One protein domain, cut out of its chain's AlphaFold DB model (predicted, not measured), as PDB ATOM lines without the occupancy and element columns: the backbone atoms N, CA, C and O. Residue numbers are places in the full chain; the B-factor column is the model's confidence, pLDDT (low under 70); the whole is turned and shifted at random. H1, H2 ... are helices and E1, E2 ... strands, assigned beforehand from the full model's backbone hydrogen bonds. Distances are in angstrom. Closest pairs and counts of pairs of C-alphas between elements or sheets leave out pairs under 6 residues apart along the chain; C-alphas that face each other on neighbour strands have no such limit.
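This is residues 11 to 101 of the 102 residues of the protein "Hypothetical protein" of Favella ehrenbergii (UniProt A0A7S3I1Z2). With little regular structure, this is a flat model: a loop whose residues 19 to 25 stick out, then helix H1 on one edge, the small hairpin E1 and E2 in the middle, and the long hairpin E3 and E4 along the opposite edge. The printed part has 91 residues, 36 in named elements, in the order H1 E1 E2 E3 E4; the class is mixed, both two-stranded sheets antiparallel. It is only just loose, close to compact, radius of gyration of the C-alphas 14.8 A, spanning 51 by 36 by 14 A.

H1, residues 31 to 39, begins at C-alpha (-48.433, -37.739, -33.681). E1 is residues 58 to 60, E2 67 to 69. E3, 78 to 87, measures 29.7 A; E4, 90 to 100, 30.4 A, ending at C-alpha (-41.478, -10.750, -20.020).

In H1 every O i to N i+4 pair is within hydrogen-bond range. It is apart from E2, E3 and E4. Across the antiparallel hairpin E1 and E2, N 59 and O 68 are within hydrogen-bond range at 2.9 A; across the antiparallel hairpin E3 and E4, N 81 and O 97 are within hydrogen-bond range at 2.8 A.

The printed part has no cut. The link H1 to E1 is long. Residues 14 to 27 have pLDDT under 70.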
ATOM      1  N   THR A  11     -44.925 -24.850 -31.985       79.56
ATOM      2  CA  THR A  11     -44.742 -24.745 -30.534       79.56
ATOM      3  C   THR A  11     -43.860 -25.856 -29.953       79.56
ATOM      4  O   THR A  11     -43.273 -25.645 -28.892       79.56
ATOM      5  N   CYS A  12     -43.734 -27.014 -30.624       76.94
ATOM      6  CA  CYS A  12     -42.909 -28.143 -30.172       76.94
ATOM      7  C   CYS A  12     -41.496 -28.190 -30.785       76.94
ATOM      8  O   CYS A  12     -40.753 -29.135 -30.533       76.94
ATOM      9  N   ASN A  13     -41.116 -27.205 -31.604       73.88
ATOM     10  CA  ASN A  13     -39.774 -27.143 -32.178       73.88
ATOM     11  C   ASN A  13     -38.800 -26.523 -31.168       73.88
ATOM     12  O   ASN A  13     -38.978 -25.377 -30.766       73.88
ATOM     13  N   ALA A  14     -37.747 -27.245 -30.784       62.50
ATOM     14  CA  ALA A  14     -36.617 -26.662 -30.063       62.50
ATOM     15  C   ALA A  14     -35.467 -26.400 -31.048       62.50
ATOM     16  O   ALA A  14     -35.000 -27.335 -31.703       62.50
ATOM     17  N   ASN A  15     -34.980 -25.154 -31.123       54.53
ATOM     18  CA  ASN A  15     -33.880 -24.725 -32.008       54.53
ATOM     19  C   ASN A  15     -32.574 -25.522 -31.807       54.53
ATOM     20  O   ASN A  15     -31.697 -25.503 -32.666       54.53
ATOM     21  N   LYS A  16     -32.442 -26.241 -30.684       50.25
ATOM     22  CA  LYS A  16     -31.289 -27.096 -30.356       50.25
ATOM     23  C   LYS A  16     -31.423 -28.539 -30.845       50.25
ATOM     24  O   LYS A  16     -30.510 -29.335 -30.630       50.25
ATOM     25  N   THR A  17     -32.526 -28.897 -31.503       51.78
ATOM     26  CA  THR A  17     -32.714 -30.260 -32.003       51.78
ATOM     27  C   THR A  17     -32.126 -30.395 -33.402       51.78
ATOM     28  O   THR A  17     -32.728 -30.087 -34.424       51.78
ATOM     29  N   ILE A  18     -30.860 -30.784 -33.346       51.84
ATOM     30  CA  ILE A  18     -29.858 -31.072 -34.365       51.84
ATOM     31  C   ILE A  18     -30.440 -31.661 -35.669       51.84
ATOM     32  O   ILE A  18     -31.228 -32.610 -35.613       51.84
ATOM     33  N   PRO A  19     -29.963 -31.227 -36.852       45.75
ATOM     34  CA  PRO A  19     -29.998 -32.074 -38.034       45.75
ATOM     35  C   PRO A  19     -29.039 -33.246 -37.797       45.75
ATOM     36  O   PRO A  19     -27.845 -33.129 -38.052       45.75
ATOM     37  N   SER A  20     -29.524 -34.363 -37.249       46.31
ATOM     38  CA  SER A  20     -28.719 -35.587 -37.166       46.31
ATOM     39  C   SER A  20     -28.417 -36.065 -38.590       46.31
ATOM     40  O   SER A  20     -29.344 -36.511 -39.281       46.31
ATOM     41  N   PRO A  21     -27.158 -36.000 -39.062       44.44
ATOM     42  CA  PRO A  21     -26.806 -36.505 -40.377       44.44
ATOM     43  C   PRO A  21     -26.890 -38.032 -40.299       44.44
ATOM     44  O   PRO A  21     -26.035 -38.679 -39.704       44.44
ATOM     45  N   GLY A  22     -27.979 -38.595 -40.825       51.88
ATOM     46  CA  GLY A  22     -28.237 -40.039 -40.832       51.88
ATOM     47  C   GLY A  22     -29.673 -40.462 -40.513       51.88
ATOM     48  O   GLY A  22     -30.005 -41.616 -40.754       51.88
ATOM     49  N   VAL A  23     -30.537 -39.564 -40.012       48.91
ATOM     50  CA  VAL A  23     -31.878 -39.953 -39.501       48.91
ATOM     51  C   VAL A  23     -33.058 -39.350 -40.296       48.91
ATOM     52  O   VAL A  23     -34.215 -39.670 -40.051       48.91
ATOM     53  N   GLY A  24     -32.802 -38.542 -41.330       53.06
ATOM     54  CA  GLY A  24     -33.865 -37.929 -42.144       53.06
ATOM     55  C   GLY A  24     -34.646 -36.823 -41.413       53.06
ATOM     56  O   GLY A  24     -34.212 -36.310 -40.382       53.06
ATOM     57  N   PHE A  25     -35.788 -36.409 -41.977       53.16
ATOM     58  CA  PHE A  25     -36.644 -35.356 -41.412       53.16
ATOM     59  C   PHE A  25     -37.381 -35.859 -40.158       53.16
ATOM     60  O   PHE A  25     -38.415 -36.521 -40.264       53.16
ATOM     61  N   HIS A  26     -36.895 -35.516 -38.965       60.03
ATOM     62  CA  HIS A  26     -37.661 -35.712 -37.734       60.03
ATOM     63  C   HIS A  26     -38.741 -34.635 -37.603       60.03
ATOM     64  O   HIS A  26     -38.453 -33.448 -37.468       60.03
ATOM     65  N   LYS A  27     -40.009 -35.053 -37.626       66.44
ATOM     66  CA  LYS A  27     -41.138 -34.193 -37.258       66.44
ATOM     67  C   LYS A  27     -41.253 -34.156 -35.728       66.44
ATOM     68  O   LYS A  27     -41.615 -35.170 -35.131       66.44
ATOM     69  N   PHE A  28     -40.963 -33.011 -35.110       76.06
ATOM     70  CA  PHE A  28     -41.113 -32.799 -33.664       76.06
ATOM     71  C   PHE A  28     -42.568 -32.859 -33.218       76.06
ATOM     72  O   PHE A  28     -43.456 -32.466 -33.973       76.06
ATOM     73  N   GLY A  29     -42.790 -33.316 -31.984       80.81
ATOM     74  CA  GLY A  29     -44.111 -33.430 -31.375       80.81
ATOM     75  C   GLY A  29     -44.737 -34.822 -31.479       80.81
ATOM     76  O   GLY A  29     -44.296 -35.688 -32.235       80.81
ATOM     77  N   SER A  30     -45.804 -35.040 -30.711       86.25
ATOM     78  CA  SER A  30     -46.525 -36.318 -30.660       86.25
ATOM     79  C   SER A  30     -47.588 -36.421 -31.759       86.25
ATOM     80  O   SER A  30     -48.527 -35.620 -31.818       86.25
ATOM     81  N   SER A  31     -47.466 -37.440 -32.615       87.31
ATOM     82  CA  SER A  31     -48.433 -37.739 -33.681       87.31
ATOM     83  C   SER A  31     -49.799 -38.148 -33.121       87.31
ATOM     84  O   SER A  31     -50.831 -37.687 -33.604       87.31
ATOM     85  N   GLY A  32     -49.817 -38.952 -32.052       88.88
ATOM     86  CA  GLY A  32     -51.044 -39.348 -31.359       88.88
ATOM     87  C   GLY A  32     -51.762 -38.154 -30.731       88.88
ATOM     88  O   GLY A  32     -52.986 -38.058 -30.796       88.88
ATOM     89  N   LEU A  33     -51.006 -37.188 -30.200       88.81
ATOM     90  CA  LEU A  33     -51.578 -35.951 -29.675       88.81
ATOM     91  C   LEU A  33     -52.167 -35.078 -30.791       88.81
ATOM     92  O   LEU A  33     -53.266 -34.554 -30.630       88.81
ATOM     93  N   ALA A  34     -51.494 -34.975 -31.942       89.19
ATOM     94  CA  ALA A  34     -52.032 -34.280 -33.115       89.19
ATOM     95  C   ALA A  34     -53.334 -34.928 -33.624       89.19
ATOM     96  O   ALA A  34     -54.296 -34.226 -33.935       89.19
ATOM     97  N   GLN A  35     -53.400 -36.262 -33.657       91.56
ATOM     98  CA  GLN A  35     -54.616 -36.997 -34.023       91.56
ATOM     99  C   GLN A  35     -55.751 -36.763 -33.021       91.56
ATOM    100  O   GLN A  35     -56.875 -36.478 -33.433       91.56
ATOM    101  N   LEU A  36     -55.463 -36.826 -31.717       91.44
ATOM    102  CA  LEU A  36     -56.449 -36.572 -30.667       91.44
ATOM    103  C   LEU A  36     -57.012 -35.154 -30.758       91.44
ATOM    104  O   LEU A  36     -58.227 -34.980 -30.646       91.44
ATOM    105  N   VAL A  37     -56.142 -34.164 -30.984       91.19
ATOM    106  CA  VAL A  37     -56.528 -32.763 -31.186       91.19
ATOM    107  C   VAL A  37     -57.474 -32.637 -32.375       91.19
ATOM    108  O   VAL A  37     -58.565 -32.104 -32.211       91.19
ATOM    109  N   ARG A  38     -57.107 -33.182 -33.540       90.50
ATOM    110  CA  ARG A  38     -57.950 -33.131 -34.747       90.50
ATOM    111  C   ARG A  38     -59.299 -33.816 -34.535       90.50
ATOM    112  O   ARG A  38     -60.330 -33.264 -34.892       90.50
ATOM    113  N   ALA A  39     -59.306 -34.992 -33.909       93.69
ATOM    114  CA  ALA A  39     -60.527 -35.760 -33.662       93.69
ATOM    115  C   ALA A  39     -61.478 -35.098 -32.648       93.69
ATOM    116  O   ALA A  39     -62.650 -35.465 -32.575       93.69
ATOM    117  N   ASN A  40     -60.988 -34.152 -31.842       93.31
ATOM    118  CA  ASN A  40     -61.755 -33.528 -30.765       93.31
ATOM    119  C   ASN A  40     -61.714 -31.996 -30.812       93.31
ATOM    120  O   ASN A  40     -61.995 -31.359 -29.796       93.31
ATOM    121  N   GLU A  41     -61.394 -31.390 -31.959       89.81
ATOM    122  CA  GLU A  41     -61.165 -29.941 -32.043       89.81
ATOM    123  C   GLU A  41     -62.384 -29.108 -31.619       89.81
ATOM    124  O   GLU A  41     -62.224 -28.030 -31.060       89.81
ATOM    125  N   GLU A  42     -63.600 -29.634 -31.790       89.44
ATOM    126  CA  GLU A  42     -64.838 -28.963 -31.368       89.44
ATOM    127  C   GLU A  42     -65.106 -29.031 -29.857       89.44
ATOM    128  O   GLU A  42     -65.933 -28.277 -29.335       89.44
ATOM    129  N   LYS A  43     -64.450 -29.961 -29.155       90.88
ATOM    130  CA  LYS A  43     -64.609 -30.201 -27.709       90.88
ATOM    131  C   LYS A  43     -63.493 -29.559 -26.893       90.88
ATOM    132  O   LYS A  43     -63.639 -29.375 -25.686       90.88
ATOM    133  N   LEU A  44     -62.369 -29.265 -27.535       92.00
ATOM    134  CA  LEU A  44     -61.196 -28.678 -26.913       92.00
ATOM    135  C   LEU A  44     -61.197 -27.159 -27.126       92.00
ATOM    136  O   LEU A  44     -61.622 -26.660 -28.161       92.00
ATOM    137  N   VAL A  45     -60.673 -26.413 -26.153       93.38
ATOM    138  CA  VAL A  45     -60.606 -24.939 -26.222       93.38
ATOM    139  C   VAL A  45     -59.240 -24.455 -26.708       93.38
ATOM    140  O   VAL A  45     -59.141 -23.613 -27.596       93.38
ATOM    141  N   VAL A  46     -58.181 -24.975 -26.088       93.25
ATOM    142  CA  VAL A  46     -56.775 -24.662 -26.360       93.25
ATOM    143  C   VAL A  46     -55.918 -25.781 -25.767       93.25
ATOM    144  O   VAL A  46     -56.302 -26.373 -24.755       93.25
ATOM    145  N   HIS A  47     -54.773 -26.091 -26.372       92.00
ATOM    146  CA  HIS A  47     -53.784 -26.994 -25.778       92.00
ATOM    147  C   HIS A  47     -52.587 -26.199 -25.287       92.00
ATOM    148  O   HIS A  47     -51.993 -25.444 -26.048       92.00
ATOM    149  N   ILE A  48     -52.231 -26.388 -24.021       90.94
ATOM    150  CA  ILE A  48     -51.083 -25.735 -23.400       90.94
ATOM    151  C   ILE A  48     -50.045 -26.814 -23.109       90.94
ATOM    152  O   ILE A  48     -50.345 -27.772 -22.393       90.94
ATOM    153  N   HIS A  49     -48.836 -26.654 -23.641       87.38
ATOM    154  CA  HIS A  49     -47.704 -27.518 -23.309       87.38
ATOM    155  C   HIS A  49     -46.451 -26.687 -23.054       87.38
ATOM    156  O   HIS A  49     -46.326 -25.581 -23.565       87.38
ATOM    157  N   GLY A  50     -45.533 -27.219 -22.253       78.06
ATOM    158  CA  GLY A  50     -44.238 -26.595 -21.979       78.06
ATOM    159  C   GLY A  50     -43.097 -27.321 -22.685       78.06
ATOM    160  O   GLY A  50     -43.289 -27.860 -23.776       78.06
ATOM    161  N   HIS A  51     -41.943 -27.360 -22.009       76.62
ATOM    162  CA  HIS A  51     -40.708 -28.079 -22.357       76.62
ATOM    163  C   HIS A  51     -39.907 -27.527 -23.548       76.62
ATOM    164  O   HIS A  51     -38.689 -27.402 -23.457       76.62
ATOM    165  N   CYS A  52     -40.552 -27.126 -24.641       75.19
ATOM    166  CA  CYS A  52     -39.841 -26.554 -25.785       75.19
ATOM    167  C   CYS A  52     -39.571 -25.060 -25.553       75.19
ATOM    168  O   CYS A  52     -40.332 -24.223 -26.012       75.19
ATOM    169  N   HIS A  53     -38.503 -24.699 -24.843       72.88
ATOM    170  CA  HIS A  53     -38.209 -23.297 -24.488       72.88
ATOM    171  C   HIS A  53     -38.153 -22.339 -25.698       72.88
ATOM    172  O   HIS A  53     -38.539 -21.181 -25.574       72.88
ATOM    173  N   ASP A  54     -37.743 -22.849 -26.862       71.69
ATOM    174  CA  ASP A  54     -37.521 -22.072 -28.089       71.69
ATOM    175  C   ASP A  54     -38.653 -22.202 -29.132       71.69
ATOM    176  O   ASP A  54     -38.513 -21.737 -30.264       71.69
ATOM    177  N   GLY A  55     -39.761 -22.864 -28.784       74.62
ATOM    178  CA  GLY A  55     -40.891 -23.055 -29.694       74.62
ATOM    179  C   GLY A  55     -41.704 -21.779 -29.921       74.62
ATOM    180  O   GLY A  55     -41.655 -20.826 -29.137       74.62
ATOM    181  N   ALA A  56     -42.513 -21.769 -30.985       81.75
ATOM    182  CA  ALA A  56     -43.467 -20.684 -31.209       81.75
ATOM    183  C   ALA A  56     -44.393 -20.511 -29.990       81.75
ATOM    184  O   ALA A  56     -44.829 -21.487 -29.383       81.75
ATOM    185  N   PHE A  57     -44.710 -19.262 -29.640       89.12
ATOM    186  CA  PHE A  57     -45.576 -18.944 -28.498       89.12
ATOM    187  C   PHE A  57     -46.998 -19.490 -28.676       89.12
ATOM    188  O   PHE A  57     -47.562 -20.115 -27.781       89.12
ATOM    189  N   VAL A  58     -47.574 -19.245 -29.850       91.12
ATOM    190  CA  VAL A  58     -48.883 -19.747 -30.261       91.12
ATOM    191  C   VAL A  58     -48.733 -20.267 -31.672       91.12
ATOM    192  O   VAL A  58     -48.169 -19.579 -32.520       91.12
ATOM    193  N   ASP A  59     -49.265 -21.451 -31.918       90.88
ATOM    194  CA  ASP A  59     -49.418 -21.988 -33.259       90.88
ATOM    195  C   ASP A  59     -50.678 -22.862 -33.335       90.88
ATOM    196  O   ASP A  59     -51.522 -22.856 -32.433       90.88
ATOM    197  N   ARG A  60     -50.840 -23.592 -34.434       89.31
ATOM    198  CA  ARG A  60     -51.884 -24.587 -34.639       89.31
ATOM    199  C   ARG A  60     -51.265 -25.867 -35.164       89.31
ATOM    200  O   ARG A  60     -50.259 -25.854 -35.861       89.31
ATOM    201  N   VAL A  61     -51.937 -26.978 -34.896       87.06
ATOM    202  CA  VAL A  61     -51.635 -28.231 -35.591       87.06
ATOM    203  C   VAL A  61     -52.008 -28.066 -37.062       87.06
ATOM    204  O   VAL A  61     -53.122 -27.627 -37.360       87.06
ATOM    205  N   HIS A  62     -51.120 -28.442 -37.986       85.50
ATOM    206  CA  HIS A  62     -51.416 -28.396 -39.420       85.50
ATOM    207  C   HIS A  62     -52.774 -29.052 -39.744       85.50
ATOM    208  O   HIS A  62     -53.082 -30.153 -39.270       85.50
ATOM    209  N   GLY A  63     -53.601 -28.362 -40.532       83.25
ATOM    210  CA  GLY A  63     -54.949 -28.815 -40.889       83.25
ATOM    211  C   GLY A  63     -56.007 -28.672 -39.788       83.25
ATOM    212  O   GLY A  63     -57.143 -29.071 -40.012       83.25
ATOM    213  N   SER A  64     -55.675 -28.099 -38.626       87.38
ATOM    214  CA  SER A  64     -56.636 -27.785 -37.564       87.38
ATOM    215  C   SER A  64     -56.706 -26.282 -37.301       87.38
ATOM    216  O   SER A  64     -55.740 -25.535 -37.480       87.38
ATOM    217  N   LYS A  65     -57.874 -25.817 -36.848       87.06
ATOM    218  CA  LYS A  65     -58.057 -24.441 -36.354       87.06
ATOM    219  C   LYS A  65     -57.700 -24.300 -34.873       87.06
ATOM    220  O   LYS A  65     -57.714 -23.190 -34.343       87.06
ATOM    221  N   PHE A  66     -57.405 -25.418 -34.221       89.94
ATOM    222  CA  PHE A  66     -57.194 -25.504 -32.793       89.94
ATOM    223  C   PHE A  66     -55.850 -24.904 -32.368       89.94
ATOM    224  O   PHE A  66     -54.795 -25.265 -32.893       89.94
ATOM    225  N   SER A  67     -55.902 -23.985 -31.403       93.25
ATOM    226  CA  SER A  67     -54.729 -23.259 -30.918       93.25
ATOM    227  C   SER A  67     -53.901 -24.094 -29.943       93.25
ATOM    228  O   SER A  67     -54.422 -24.676 -28.985       93.25
ATOM    229  N   VAL A  68     -52.593 -24.072 -30.156       92.50
ATOM    230  CA  VAL A  68     -51.570 -24.660 -29.298       92.50
ATOM    231  C   VAL A  68     -50.729 -23.524 -28.729       92.50
ATOM    232  O   VAL A  68     -50.263 -22.666 -29.474       92.50
ATOM    233  N   VAL A  69     -50.563 -23.489 -27.412       92.75
ATOM    234  CA  VAL A  69     -49.840 -22.436 -26.698       92.75
ATOM    235  C   VAL A  69     -48.669 -23.048 -25.953       92.75
ATOM    236  O   VAL A  69     -48.836 -23.968 -25.149       92.75
ATOM    237  N   ASN A  70     -47.498 -22.479 -26.188       90.94
ATOM    238  CA  ASN A  70     -46.321 -22.685 -25.374       90.94
ATOM    239  C   ASN A  70     -46.141 -21.456 -24.477       90.94
ATOM    240  O   ASN A  70     -45.905 -20.366 -24.996       90.94
ATOM    241  N   PRO A  71     -46.272 -21.580 -23.146       88.75
ATOM    242  CA  PRO A  71     -46.289 -20.432 -22.253       88.75
ATOM    243  C   PRO A  71     -44.929 -19.731 -22.140       88.75
ATOM    244  O   PRO A  71     -44.864 -18.689 -21.501       88.75
ATOM    245  N   GLY A  72     -43.866 -20.242 -22.762       86.19
ATOM    246  CA  GLY A  72     -42.527 -19.672 -22.676       86.19
ATOM    247  C   GLY A  72     -41.693 -20.302 -21.564       86.19
ATOM    248  O   GLY A  72     -42.029 -21.355 -21.018       86.19
ATOM    249  N   SER A  73     -40.566 -19.663 -21.266       84.81
ATOM    250  CA  SER A  73     -39.518 -20.200 -20.402       84.81
ATOM    251  C   SER A  73     -39.208 -19.253 -19.250       84.81
ATOM    252  O   SER A  73     -38.874 -18.092 -19.477       84.81
ATOM    253  N   LEU A  74     -39.213 -19.769 -18.017       84.50
ATOM    254  CA  LEU A  74     -38.761 -19.008 -16.847       84.50
ATOM    255  C   LEU A  74     -37.272 -18.640 -16.935       84.50
ATOM    256  O   LEU A  74     -36.895 -17.564 -16.483       84.50
ATOM    257  N   GLU A  75     -36.444 -19.480 -17.566       85.31
ATOM    258  CA  GLU A  75     -35.032 -19.171 -17.848       85.31
ATOM    259  C   GLU A  75     -34.909 -17.962 -18.787       85.31
ATOM    260  O   GLU A  75     -34.085 -17.081 -18.566       85.31
ATOM    261  N   ALA A  76     -35.797 -17.869 -19.782       84.06
ATOM    262  CA  ALA A  76     -35.878 -16.722 -20.684       84.06
ATOM    263  C   ALA A  76     -36.648 -15.535 -20.076       84.06
ATOM    264  O   ALA A  76     -36.846 -14.524 -20.747       84.06
ATOM    265  N   ARG A  77     -37.093 -15.646 -18.814       90.75
ATOM    266  CA  ARG A  77     -37.943 -14.658 -18.133       90.75
ATOM    267  C   ARG A  77     -39.243 -14.383 -18.894       90.75
ATOM    268  O   ARG A  77     -39.749 -13.269 -18.865       90.75
ATOM    269  N   GLU A  78     -39.804 -15.389 -19.555       90.00
ATOM    270  CA  GLU A  78     -41.034 -15.290 -20.343       90.00
ATOM    271  C   GLU A  78     -42.200 -16.033 -19.679       90.00
ATOM    272  O   GLU A  78     -42.014 -17.078 -19.054       90.00
ATOM    273  N   TYR A  79     -43.421 -15.529 -19.864       91.12
ATOM    274  CA  TYR A  79     -44.652 -16.250 -19.532       91.12
ATOM    275  C   TYR A  79     -45.807 -15.884 -20.478       91.12
ATOM    276  O   TYR A  79     -45.865 -14.789 -21.039       91.12
ATOM    277  N   GLY A  80     -46.754 -16.801 -20.653       91.50
ATOM    278  CA  GLY A  80     -47.943 -16.615 -21.475       91.50
ATOM    279  C   GLY A  80     -49.149 -16.193 -20.648       91.50
ATOM    280  O   GLY A  80     -49.445 -16.795 -19.620       91.50
ATOM    281  N   VAL A  81     -49.893 -15.201 -21.131       94.62
ATOM    282  CA  VAL A  81     -51.216 -14.839 -20.614       94.62
ATOM    283  C   VAL A  81     -52.244 -15.113 -21.697       94.62
ATOM    284  O   VAL A  81     -52.148 -14.565 -22.797       94.62
ATOM    285  N   ILE A  82     -53.234 -15.945 -21.386       95.50
ATOM    286  CA  ILE A  82     -54.349 -16.234 -22.288       95.50
ATOM    287  C   ILE A  82     -55.662 -15.725 -21.708       95.50
ATOM    288  O   ILE A  82     -55.872 -15.736 -20.496       95.50
ATOM    289  N   THR A  83     -56.563 -15.322 -22.592       96.75
ATOM    290  CA  THR A  83     -57.939 -14.967 -22.254       96.75
ATOM    291  C   THR A  83     -58.866 -15.944 -22.954       96.75
ATOM    292  O   THR A  83     -58.769 -16.161 -24.164       96.75
ATOM    293  N   LEU A  84     -59.755 -16.552 -22.173       95.62
ATOM    294  CA  LEU A  84     -60.821 -17.404 -22.677       95.62
ATOM    295  C   LEU A  84     -62.132 -16.630 -22.629       95.62
ATOM    296  O   LEU A  84     -62.426 -15.952 -21.646       95.62
ATOM    297  N   LEU A  85     -62.926 -16.761 -23.682       96.62
ATOM    298  CA  LEU A  85     -64.242 -16.153 -23.783       96.62
ATOM    299  C   LEU A  85     -65.295 -17.248 -23.923       96.62
ATOM    300  O   LEU A  85     -65.101 -18.196 -24.686       96.62
ATOM    301  N   LYS A  86     -66.402 -17.113 -23.189       96.25
ATOM    302  CA  LYS A  86     -67.565 -17.993 -23.315       96.25
ATOM    303  C   LYS A  86     -68.645 -17.296 -24.132       96.25
ATOM    304  O   LYS A  86     -69.207 -16.303 -23.685       96.25
ATOM    305  N   GLU A  87     -68.968 -17.847 -25.294       94.06
ATOM    306  CA  GLU A  87     -70.032 -17.369 -26.180       94.06
ATOM    307  C   GLU A  87     -70.943 -18.542 -26.533       94.06
ATOM    308  O   GLU A  87     -70.468 -19.620 -26.889       94.06
ATOM    309  N   ASN A  88     -72.261 -18.356 -26.417       93.88
ATOM    310  CA  ASN A  88     -73.259 -19.383 -26.753       93.88
ATOM    311  C   ASN A  88     -72.983 -20.748 -26.090       93.88
ATOM    312  O   ASN A  88     -73.128 -21.804 -26.701       93.88
ATOM    313  N   GLY A  89     -72.513 -20.728 -24.839       92.44
ATOM    314  CA  GLY A  89     -72.176 -21.938 -24.085       92.44
ATOM    315  C   GLY A  89     -70.823 -22.574 -24.426       92.44
ATOM    316  O   GLY A  89     -70.396 -23.460 -23.689       92.44
ATOM    317  N   LYS A  90     -70.118 -22.105 -25.465       91.69
ATOM    318  CA  LYS A  90     -68.808 -22.623 -25.889       91.69
ATOM    319  C   LYS A  90     -67.674 -21.701 -25.450       91.69
ATOM    320  O   LYS A  90     -67.781 -20.481 -25.533       91.69
ATOM    321  N   TRP A  91     -66.581 -22.294 -24.985       94.12
ATOM    322  CA  TRP A  91     -65.351 -21.575 -24.660       94.12
ATOM    323  C   TRP A  91     -64.445 -21.492 -25.886       94.12
ATOM    324  O   TRP A  91     -64.299 -22.474 -26.612       94.12
ATOM    325  N   ARG A  92     -63.792 -20.346 -26.085       92.50
ATOM    326  CA  ARG A  92     -62.749 -20.162 -27.100       92.50
ATOM    327  C   ARG A  92     -61.591 -19.336 -26.562       92.50
ATOM    328  O   ARG A  92     -61.786 -18.479 -25.702       92.50
ATOM    329  N   LEU A  93     -60.400 -19.558 -27.108       93.81
ATOM    330  CA  LEU A  93     -59.273 -18.650 -26.925       93.81
ATOM    331  C   LEU A  93     -59.576 -17.332 -27.653       93.81
ATOM    332  O   LEU A  93     -59.714 -17.324 -28.876       93.81
ATOM    333  N   SER A  94     -59.708 -16.230 -26.914       95.06
ATOM    334  CA  SER A  94     -59.940 -14.901 -27.496       95.06
ATOM    335  C   SER A  94     -58.646 -14.115 -27.672       95.06
ATOM    336  O   SER A  94     -58.502 -13.396 -28.657       95.06
ATOM    337  N   GLN A  95     -57.694 -14.276 -26.751       95.81
ATOM    338  CA  GLN A  95     -56.403 -13.597 -26.792       95.81
ATOM    339  C   GLN A  95     -55.305 -14.480 -26.197       95.81
ATOM    340  O   GLN A  95     -55.536 -15.217 -25.241       95.81
ATOM    341  N   ALA A  96     -54.096 -14.363 -26.739       95.19
ATOM    342  CA  ALA A  96     -52.878 -14.915 -26.165       95.19
ATOM    343  C   ALA A  96     -51.755 -13.878 -26.298       95.19
ATOM    344  O   ALA A  96     -51.513 -13.362 -27.386       95.19
ATOM    345  N   THR A  97     -51.086 -13.558 -25.192       95.06
ATOM    346  CA  THR A  97     -50.015 -12.555 -25.130       95.06
ATOM    347  C   THR A  97     -48.804 -13.133 -24.413       95.06
ATOM    348  O   THR A  97     -48.941 -13.627 -23.294       95.06
ATOM    349  N   LYS A  98     -47.619 -13.033 -25.021       92.25
ATOM    350  CA  LYS A  98     -46.355 -13.334 -24.343       92.25
ATOM    351  C   LYS A  98     -45.914 -12.120 -23.524       92.25
ATOM    352  O   LYS A  98     -46.016 -10.981 -23.981       92.25
ATOM    353  N   LYS A  99     -45.471 -12.363 -22.298       93.56
ATOM    354  CA  LYS A  99     -45.005 -11.366 -21.335       93.56
ATOM    355  C   LYS A  99     -43.585 -11.702 -20.895       93.56
ATOM    356  O   LYS A  99     -43.187 -12.862 -20.923       93.56
ATOM    357  N   TYR A 100     -42.865 -10.673 -20.464       92.25
ATOM    358  CA  TYR A 100     -41.478 -10.750 -20.020       92.25
ATOM    359  C   TYR A 100     -41.386 -10.238 -18.580       92.25
ATOM    360  O   TYR A 100     -42.004  -9.223 -18.250       92.25
ATOM    361  N   LEU A 101     -40.663 -10.947 -17.716       88.81
ATOM    362  CA  LEU A 101     -40.382 -10.534 -16.346       88.81
ATOM    363  C   LEU A 101     -39.230  -9.523 -16.376       88.81
ATOM    364  O   LEU A 101     -38.100  -9.897 -16.694       88.81
TER     365      LEU A 101